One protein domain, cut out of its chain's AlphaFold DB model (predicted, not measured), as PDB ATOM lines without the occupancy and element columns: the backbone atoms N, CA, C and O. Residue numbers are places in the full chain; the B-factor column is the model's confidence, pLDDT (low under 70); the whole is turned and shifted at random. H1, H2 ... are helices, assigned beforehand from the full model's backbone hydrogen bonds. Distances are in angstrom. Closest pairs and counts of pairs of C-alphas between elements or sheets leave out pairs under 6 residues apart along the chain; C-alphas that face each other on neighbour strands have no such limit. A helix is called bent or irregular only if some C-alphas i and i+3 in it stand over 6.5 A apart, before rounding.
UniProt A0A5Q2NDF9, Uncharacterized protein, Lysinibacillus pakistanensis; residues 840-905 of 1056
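This is residues 840 to 905 of the 1056 residues of an uncharacterized protein of Lysinibacillus pakistanensis (UniProt A0A5Q2NDF9). A small head of three helices, with one helix running on out of it as a long arm: H1 and H2 form a helical hairpin that packs on the first part of H4, and the far part of H4, residues 895 to 905, sticks out alone. H1, H2 and the first part of H4 each touch the other two, while the short H3 sits at the end of the head away from the arm. The printed part has 66 residues with four named helices, in the order H1, H2, H3, H4, and no named strand, and its class is all helix. The whole is loose, with a radius of gyration of the C-alphas of 13.9 A, and spans 48 by 23 by 15 A, the arm making much of the length.

H1, residues 840 to 851, and H2, residues 856 to 867, form a helical hairpin, two helices that follow each other and run opposite ways. They touch, and their closest C-alphas are those of Ile 846 and Leu 862, 7.1 A apart. Their lines stand at a shallow tilt of 34 degrees, only just short of steep. H3, residues 873 to 876, is close to H2 but not clearly touching it, the closest C-alphas being those of Tyr 866 and Gln 874, 6.8 A apart. H1 and H3 are apart. H4, residues 880 to 905, touches H1 with residues 880 to 886 alone, and the closest C-alphas are those of Ile 846 and Leu 883, 6.0 A apart. H1 and H4 run the same way at a steep tilt of 48 degrees. H4 touches H2 with residues 883 to 890 alone, and the closest C-alphas are those of Ile 856 and Val 890, 6.1 A apart. H2 and H4 run opposite ways at a steep tilt of 38 degrees. Of these three pairs that touch, 1 is at a shallow tilt, and the helix packing is mostly crossed, with lines at an angle to each other, but only just. H3 and H4 are apart, but only just, with their closest C-alphas 8.1 A apart. In H2 every O i to N i+4 pair is within hydrogen-bond range; in H1 5 of 8 pairs are, and in H4 21 of 22, while H3 is too short for such a pair and has its 1 pair of O i and N i+3 within range.

H1 begins with C-alpha 840 at (9.279, 203.192, -1.101) and measures 17.5 A from first to last C-alpha, Thr 840 to Asp 851. H2 runs from Ile 856, whose C-alpha is at (16.169, 188.193, -15.335), to Lys 867 and measures 16.6 A. H3 has four residues, Glu 873 to Lys 876. H4 is the longest helix, with 26 residues from Tyr 880 to Glu 905; it measures 38.7 A and is not bent. Its last C-alpha, that of Glu 905, is at (23.119, 171.914, -32.067).

The two C-alphas farthest apart are those of Ala 872 and Glu 905, at 48.5 A. Residues 895 to 905, which belong to H4, stand free; the body without them has 55 residues, spans 31 by 18 by 15 A and has a radius of gyration of 10.6 A. The printed part has no cut, and the links H1 to H2, H2 to H3 and H3 to H4 are tight, with 4, 5 and 3 residues between the helices. The mean pLDDT of the printed part is 83.5. The model's confidence is under 70 at residues 870 to 872, at residue 876 and at residue 878.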
ATOM      1  N   THR A 840       8.034 202.490  -0.782       70.06
ATOM      2  CA  THR A 840       9.279 203.192  -1.101       70.06
ATOM      3  C   THR A 840      10.393 202.214  -1.456       70.06
ATOM      4  O   THR A 840      11.054 202.405  -2.475       70.06
ATOM      5  N   GLU A 841      10.554 201.118  -0.709       76.44
ATOM      6  CA  GLU A 841      11.570 200.102  -1.014       76.44
ATOM      7  C   GLU A 841      11.329 199.416  -2.365       76.44
ATOM      8  O   GLU A 841      12.260 199.242  -3.154       76.44
ATOM      9  N   LEU A 842      10.076 199.054  -2.670       81.19
ATOM     10  CA  LEU A 842       9.720 198.438  -3.950       81.19
ATOM     11  C   LEU A 842       9.927 199.420  -5.109       81.19
ATOM     12  O   LEU A 842      10.488 199.043  -6.135       81.19
ATOM     13  N   ASP A 843       9.490 200.670  -4.957       75.75
ATOM     14  CA  ASP A 843       9.614 201.697  -5.992       75.75
ATOM     15  C   ASP A 843      11.080 202.068  -6.248       75.75
ATOM     16  O   ASP A 843      11.463 202.275  -7.400       75.75
ATOM     17  N   GLN A 844      11.916 202.106  -5.203       79.00
ATOM     18  CA  GLN A 844      13.365 202.284  -5.317       79.00
ATOM     19  C   GLN A 844      14.031 201.081  -5.990       79.00
ATOM     20  O   GLN A 844      14.885 201.264  -6.856       79.00
ATOM     21  N   ALA A 845      13.633 199.855  -5.644       82.88
ATOM     22  CA  ALA A 845      14.142 198.654  -6.302       82.88
ATOM     23  C   ALA A 845      13.765 198.616  -7.793       82.88
ATOM     24  O   ALA A 845      14.599 198.272  -8.625       82.88
ATOM     25  N   ILE A 846      12.545 199.041  -8.147       85.62
ATOM     26  CA  ILE A 846      12.136 199.206  -9.549       85.62
ATOM     27  C   ILE A 846      12.932 200.333 -10.226       85.62
ATOM     28  O   ILE A 846      13.311 200.182 -11.383       85.62
ATOM     29  N   ALA A 847      13.218 201.442  -9.534       76.50
ATOM     30  CA  ALA A 847      14.013 202.542 -10.088       76.50
ATOM     31  C   ALA A 847      15.427 202.091 -10.477       76.50
ATOM     32  O   ALA A 847      15.915 202.452 -11.544       76.50
ATOM     33  N   LYS A 848      16.055 201.248  -9.648       81.81
ATOM     34  CA  LYS A 848      17.394 200.683  -9.889       81.81
ATOM     35  C   LYS A 848      17.470 199.770 -11.115       81.81
ATOM     36  O   LYS A 848      18.559 199.496 -11.605       81.81
ATOM     37  N   LEU A 849      16.338 199.316 -11.667       82.38
ATOM     38  CA  LEU A 849      16.342 198.580 -12.939       82.38
ATOM     39  C   LEU A 849      16.872 199.435 -14.101       82.38
ATOM     40  O   LEU A 849      17.413 198.884 -15.059       82.38
ATOM     41  N   SER A 850      16.761 200.765 -14.000       74.69
ATOM     42  CA  SER A 850      17.314 201.719 -14.974       74.69
ATOM     43  C   SER A 850      18.838 201.629 -15.082       74.69
ATOM     44  O   SER A 850      19.390 201.904 -16.144       74.69
ATOM     45  N   ASP A 851      19.502 201.191 -14.007       72.50
ATOM     46  CA  ASP A 851      20.959 201.054 -13.936       72.50
ATOM     47  C   ASP A 851      21.467 199.900 -14.822       72.50
ATOM     48  O   ASP A 851      22.660 199.788 -15.082       72.50
ATOM     49  N   GLY A 852      20.569 199.019 -15.289       71.06
ATOM     50  CA  GLY A 852      20.888 197.948 -16.237       71.06
ATOM     51  C   GLY A 852      21.649 196.754 -15.649       71.06
ATOM     52  O   GLY A 852      22.108 195.907 -16.415       71.06
ATOM     53  N   ASN A 853      21.767 196.675 -14.318       74.12
ATOM     54  CA  ASN A 853      22.519 195.634 -13.597       74.12
ATOM     55  C   ASN A 853      21.649 194.493 -13.040       74.12
ATOM     56  O   ASN A 853      22.168 193.573 -12.413       74.12
ATOM     57  N   ALA A 854      20.331 194.552 -13.230       84.06
ATOM     58  CA  ALA A 854      19.414 193.542 -12.714       84.06
ATOM     59  C   ALA A 854      19.448 192.261 -13.554       84.06
ATOM     60  O   ALA A 854      19.513 192.316 -14.782       84.06
ATOM     61  N   SER A 855      19.348 191.104 -12.903       88.56
ATOM     62  CA  SER A 855      19.178 189.822 -13.584       88.56
ATOM     63  C   SER A 855      17.728 189.607 -14.041       88.56
ATOM     64  O   SER A 855      16.791 190.264 -13.577       88.56
ATOM     65  N   ILE A 856      17.519 188.634 -14.937       90.88
ATOM     66  CA  ILE A 856      16.169 188.193 -15.335       90.88
ATOM     67  C   ILE A 856      15.343 187.777 -14.104       90.88
ATOM     68  O   ILE A 856      14.141 188.044 -14.054       90.88
ATOM     69  N   GLU A 857      15.982 187.147 -13.115       90.00
ATOM     70  CA  GLU A 857      15.317 186.688 -11.897       90.00
ATOM     71  C   GLU A 857      14.912 187.862 -10.997       90.00
ATOM     72  O   GLU A 857      13.768 187.912 -10.551       90.00
ATOM     73  N   ASP A 858      15.780 188.866 -10.826       89.50
ATOM     74  CA  ASP A 858      15.455 190.081 -10.062       89.50
ATOM     75  C   ASP A 858      14.217 190.788 -10.637       89.50
ATOM     76  O   ASP A 858      13.306 191.186  -9.905       89.50
ATOM     77  N   ILE A 859      14.136 190.889 -11.970       93.19
ATOM     78  CA  ILE A 859      12.996 191.502 -12.667       93.19
ATOM     79  C   ILE A 859      11.714 190.689 -12.442       93.19
ATOM     80  O   ILE A 859      10.662 191.269 -12.155       93.19
ATOM     81  N   LYS A 860      11.780 189.353 -12.529       92.62
ATOM     82  CA  LYS A 860      10.628 188.469 -12.270       92.62
ATOM     83  C   LYS A 860      10.164 188.544 -10.816       92.62
ATOM     84  O   LYS A 860       8.959 188.572 -10.560       92.62
ATOM     85  N   GLN A 861      11.089 188.649  -9.863       90.06
ATOM     86  CA  GLN A 861      10.755 188.832  -8.451       90.06
ATOM     87  C   GLN A 861      10.048 190.169  -8.201       90.06
ATOM     88  O   GLN A 861       9.038 190.207  -7.494       90.06
ATOM     89  N   LEU A 862      10.516 191.262  -8.814       90.38
ATOM     90  CA  LEU A 862       9.852 192.568  -8.730       90.38
ATOM     91  C   LEU A 862       8.468 192.561  -9.397       90.38
ATOM     92  O   LEU A 862       7.525 193.134  -8.847       90.38
ATOM     93  N   GLU A 863       8.305 191.866 -10.529       92.69
ATOM     94  CA  GLU A 863       6.994 191.632 -11.150       92.69
ATOM     95  C   GLU A 863       6.048 190.888 -10.200       92.69
ATOM     96  O   GLU A 863       4.892 191.296 -10.040       92.69
ATOM     97  N   GLY A 864       6.529 189.828  -9.545       85.81
ATOM     98  CA  GLY A 864       5.770 189.078  -8.544       85.81
ATOM     99  C   GLY A 864       5.318 189.961  -7.381       85.81
ATOM    100  O   GLY A 864       4.124 190.010  -7.072       85.81
ATOM    101  N   LYS A 865       6.242 190.739  -6.800       85.00
ATOM    102  CA  LYS A 865       5.940 191.708  -5.732       85.00
ATOM    103  C   LYS A 865       4.884 192.727  -6.172       85.00
ATOM    104  O   LYS A 865       3.912 192.938  -5.454       85.00
ATOM    105  N   TYR A 866       5.007 193.303  -7.371       85.06
ATOM    106  CA  TYR A 866       4.031 194.263  -7.907       85.06
ATOM    107  C   TYR A 866       2.643 193.647  -8.158       85.06
ATOM    108  O   TYR A 866       1.614 194.275  -7.890       85.06
ATOM    109  N   LYS A 867       2.576 192.417  -8.687       84.44
ATOM    110  CA  LYS A 867       1.303 191.724  -8.953       84.44
ATOM    111  C   LYS A 867       0.524 191.400  -7.681       84.44
ATOM    112  O   LYS A 867      -0.705 191.380  -7.735       84.44
ATOM    113  N   ASN A 868       1.222 191.200  -6.566       79.88
ATOM    114  CA  ASN A 868       0.614 190.927  -5.265       79.88
ATOM    115  C   ASN A 868       0.002 192.176  -4.598       79.88
ATOM    116  O   ASN A 868      -0.758 192.039  -3.643       79.88
ATOM    117  N   LEU A 869       0.271 193.382  -5.113       72.69
ATOM    118  CA  LEU A 869      -0.305 194.630  -4.607       72.69
ATOM    119  C   LEU A 869      -1.800 194.793  -4.955       72.69
ATOM    120  O   LEU A 869      -2.297 194.355  -6.003       72.69
ATOM    121  N   SER A 870      -2.535 195.530  -4.118       68.38
ATOM    122  CA  SER A 870      -3.898 195.970  -4.435       68.38
ATOM    123  C   SER A 870      -3.926 196.938  -5.630       68.38
ATOM    124  O   SER A 870      -2.939 197.573  -5.988       68.38
ATOM    125  N   ALA A 871      -5.101 197.133  -6.242       64.88
ATOM    126  CA  ALA A 871      -5.244 198.049  -7.384       64.88
ATOM    127  C   ALA A 871      -4.991 199.525  -7.009       64.88
ATOM    128  O   ALA A 871      -4.771 200.356  -7.889       64.88
ATOM    129  N   ALA A 872      -5.069 199.864  -5.718       61.06
ATOM    130  CA  ALA A 872      -4.748 201.189  -5.204       61.06
ATOM    131  C   ALA A 872      -3.236 201.351  -4.986       61.06
ATOM    132  O   ALA A 872      -2.677 202.364  -5.394       61.06
ATOM    133  N   GLU A 873      -2.566 200.346  -4.421       70.00
ATOM    134  CA  GLU A 873      -1.107 200.331  -4.235       70.00
ATOM    135  C   GLU A 873      -0.361 200.287  -5.570       70.00
ATOM    136  O   GLU A 873       0.560 201.065  -5.784       70.00
ATOM    137  N   GLN A 874      -0.837 199.495  -6.534       72.69
ATOM    138  CA  GLN A 874      -0.291 199.465  -7.897       72.69
ATOM    139  C   GLN A 874      -0.283 200.838  -8.583       72.69
ATOM    140  O   GLN A 874       0.566 201.088  -9.438       72.69
ATOM    141  N   LYS A 875      -1.221 201.729  -8.227       70.38
ATOM    142  CA  LYS A 875      -1.275 203.113  -8.734       70.38
ATOM    143  C   LYS A 875      -0.301 204.052  -8.019       70.38
ATOM    144  O   LYS A 875       0.006 205.102  -8.582       70.38
ATOM    145  N   LYS A 876       0.135 203.698  -6.806       69.00
ATOM    146  CA  LYS A 876       1.111 204.452  -6.010       69.00
ATOM    147  C   LYS A 876       2.555 204.145  -6.415       69.00
ATOM    148  O   LYS A 876       3.380 205.024  -6.248       69.00
ATOM    149  N   VAL A 877       2.830 202.973  -7.000       72.88
ATOM    150  CA  VAL A 877       4.143 202.629  -7.583       72.88
ATOM    151  C   VAL A 877       4.435 203.563  -8.765       72.88
ATOM    152  O   VAL A 877       3.860 203.445  -9.856       72.88
ATOM    153  N   ILE A 878       5.300 204.542  -8.535       69.44
ATOM    154  CA  ILE A 878       5.631 205.621  -9.463       69.44
ATOM    155  C   ILE A 878       6.409 205.062 -10.654       69.44
ATOM    156  O   ILE A 878       6.103 205.434 -11.795       69.44
ATOM    157  N   ASN A 879       7.322 204.120 -10.395       77.38
ATOM    158  CA  ASN A 879       8.322 203.621 -11.339       77.38
ATOM    159  C   ASN A 879       7.878 202.387 -12.140       77.38
ATOM    160  O   ASN A 879       8.663 201.816 -12.894       77.38
ATOM    161  N   TYR A 880       6.606 201.979 -12.057       80.44
ATOM    162  CA  TYR A 880       6.097 200.770 -12.727       80.44
ATOM    163  C   TYR A 880       6.378 200.711 -14.242       80.44
ATOM    164  O   TYR A 880       6.538 199.626 -14.803       80.44
ATOM    165  N   SER A 881       6.453 201.853 -14.934       77.75
ATOM    166  CA  SER A 881       6.811 201.878 -16.359       77.75
ATOM    167  C   SER A 881       8.190 201.277 -16.639       77.75
ATOM    168  O   SER A 881       8.341 200.634 -17.675       77.75
ATOM    169  N   ILE A 882       9.145 201.436 -15.717       82.12
ATOM    170  CA  ILE A 882      10.490 200.856 -15.805       82.12
ATOM    171  C   ILE A 882      10.392 199.331 -15.688       82.12
ATOM    172  O   ILE A 882      10.866 198.618 -16.568       82.12
ATOM    173  N   LEU A 883       9.668 198.820 -14.683       87.19
ATOM    174  CA  LEU A 883       9.428 197.379 -14.525       87.19
ATOM    175  C   LEU A 883       8.740 196.773 -15.757       87.19
ATOM    176  O   LEU A 883       9.137 195.719 -16.245       87.19
ATOM    177  N   LYS A 884       7.729 197.458 -16.303       88.69
ATOM    178  CA  LYS A 884       7.024 197.011 -17.510       88.69
ATOM    179  C   LYS A 884       7.960 196.907 -18.720       88.69
ATOM    180  O   LYS A 884       7.813 195.972 -19.508       88.69
ATOM    181  N   GLN A 885       8.880 197.858 -18.881       86.31
ATOM    182  CA  GLN A 885       9.878 197.836 -19.949       86.31
ATOM    183  C   GLN A 885      10.887 196.701 -19.729       86.31
ATOM    184  O   GLN A 885      11.053 195.871 -20.620       86.31
ATOM    185  N   ALA A 886      11.428 196.566 -18.515       88.56
ATOM    186  CA  ALA A 886      12.343 195.488 -18.143       88.56
ATOM    187  C   ALA A 886      11.742 194.092 -18.407       88.56
ATOM    188  O   ALA A 886      12.393 193.226 -18.986       88.56
ATOM    189  N   MET A 887      10.460 193.880 -18.090       91.75
ATOM    190  CA  MET A 887       9.746 192.638 -18.419       91.75
ATOM    191  C   MET A 887       9.624 192.385 -19.932       91.75
ATOM    192  O   MET A 887       9.623 191.236 -20.378       91.75
ATOM    193  N   ALA A 888       9.464 193.437 -20.739       90.88
ATOM    194  CA  ALA A 888       9.435 193.308 -22.195       90.88
ATOM    195  C   ALA A 888      10.819 192.940 -22.752       90.88
ATOM    196  O   ALA A 888      10.905 192.151 -23.695       90.88
ATOM    197  N   ASP A 889      11.883 193.469 -22.150       90.62
ATOM    198  CA  ASP A 889      13.263 193.145 -22.503       90.62
ATOM    199  C   ASP A 889      13.628 191.710 -22.107       90.62
ATOM    200  O   ASP A 889      14.166 190.986 -22.945       90.62
ATOM    201  N   VAL A 890      13.204 191.236 -20.927       93.31
ATOM    202  CA  VAL A 890      13.319 189.820 -20.517       93.31
ATOM    203  C   VAL A 890      12.742 188.886 -21.581       93.31
ATOM    204  O   VAL A 890      13.424 187.962 -22.014       93.31
ATOM    205  N   LYS A 891      11.530 189.152 -22.084       93.06
ATOM    206  CA  LYS A 891      10.901 188.303 -23.116       93.06
ATOM    207  C   LYS A 891      11.715 188.228 -24.409       93.06
ATOM    208  O   LYS A 891      11.784 187.176 -25.040       93.06
ATOM    209  N   LYS A 892      12.324 189.341 -24.828       93.38
ATOM    210  CA  LYS A 892      13.195 189.362 -26.016       93.38
ATOM    211  C   LYS A 892      14.478 188.573 -25.781       93.38
ATOM    212  O   LYS A 892      14.923 187.862 -26.678       93.38
ATOM    213  N   VAL A 893      15.045 188.679 -24.584       94.38
ATOM    214  CA  VAL A 893      16.265 187.968 -24.197       94.38
ATOM    215  C   VAL A 893      16.011 186.467 -24.070       94.38
ATOM    216  O   VAL A 893      16.801 185.684 -24.578       94.38
ATOM    217  N   GLU A 894      14.876 186.036 -23.520       94.06
ATOM    218  CA  GLU A 894      14.473 184.619 -23.496       94.06
ATOM    219  C   GLU A 894      14.301 184.041 -24.916       94.06
ATOM    220  O   GLU A 894      14.739 182.922 -25.207       94.06
ATOM    221  N   ALA A 895      13.728 184.821 -25.841       94.19
ATOM    222  CA  ALA A 895      13.642 184.435 -27.250       94.19
ATOM    223  C   ALA A 895      15.033 184.315 -27.898       94.19
ATOM    224  O   ALA A 895      15.281 183.376 -28.658       94.19
ATOM    225  N   PHE A 896      15.952 185.227 -27.571       95.31
ATOM    226  CA  PHE A 896      17.348 185.147 -27.995       95.31
ATOM    227  C   PHE A 896      18.060 183.911 -27.419       95.31
ATOM    228  O   PHE A 896      18.684 183.170 -28.175       95.31
ATOM    229  N   ILE A 897      17.912 183.626 -26.120       94.12
ATOM    230  CA  ILE A 897      18.485 182.440 -25.458       94.12
ATOM    231  C   ILE A 897      18.005 181.155 -26.148       94.12
ATOM    232  O   ILE A 897      18.786 180.237 -26.382       94.12
ATOM    233  N   THR A 898      16.742 181.109 -26.573       93.19
ATOM    234  CA  THR A 898      16.216 179.981 -27.358       93.19
ATOM    235  C   THR A 898      16.943 179.823 -28.703       93.19
ATOM    236  O   THR A 898      17.231 178.701 -29.118       93.19
ATOM    237  N   GLN A 899      17.264 180.925 -29.392       92.94
ATOM    238  CA  GLN A 899      18.054 180.886 -30.631       92.94
ATOM    239  C   GLN A 899      19.502 180.454 -30.373       92.94
ATOM    240  O   GLN A 899      20.038 179.657 -31.141       92.94
ATOM    241  N   TYR A 900      20.111 180.936 -29.287       93.44
ATOM    242  CA  TYR A 900      21.447 180.530 -28.854       93.44
ATOM    243  C   TYR A 900      21.520 179.022 -28.577       93.44
ATOM    244  O   TYR A 900      22.416 178.351 -29.080       93.44
ATOM    245  N   ASN A 901      20.541 178.460 -27.865       91.69
ATOM    246  CA  ASN A 901      20.509 177.024 -27.570       91.69
ATOM    247  C   ASN A 901      20.427 176.175 -28.850       91.69
ATOM    248  O   ASN A 901      21.160 175.201 -28.982       91.69
ATOM    249  N   ARG A 902      19.628 176.589 -29.845       88.88
ATOM    250  CA  ARG A 902      19.585 175.931 -31.170       88.88
ATOM    251  C   ARG A 902      20.888 176.071 -31.956       88.88
ATOM    252  O   ARG A 902      21.171 175.266 -32.840       88.88
ATOM    253  N   MET A 903      21.674 177.115 -31.697       89.62
ATOM    254  CA  MET A 903      22.977 177.270 -32.338       89.62
ATOM    255  C   MET A 903      23.974 176.223 -31.860       89.62
ATOM    256  O   MET A 903      24.704 175.702 -32.695       89.62
ATOM    257  N   GLN A 904      23.917 175.822 -30.589       86.31
ATOM    258  CA  GLN A 904      24.784 174.770 -30.050       86.31
ATOM    259  C   GLN A 904      24.590 173.410 -30.746       86.31
ATOM    260  O   GLN A 904      25.531 172.631 -30.842       86.31
ATOM    261  N   GLU A 905      23.403 173.138 -31.300       87.12
ATOM    262  CA  GLU A 905      23.119 171.914 -32.067       87.12
ATOM    263  C   GLU A 905      23.791 171.903 -33.455       87.12
ATOM    264  O   GLU A 905      24.096 170.842 -33.996       87.12
TER     265      GLU A 905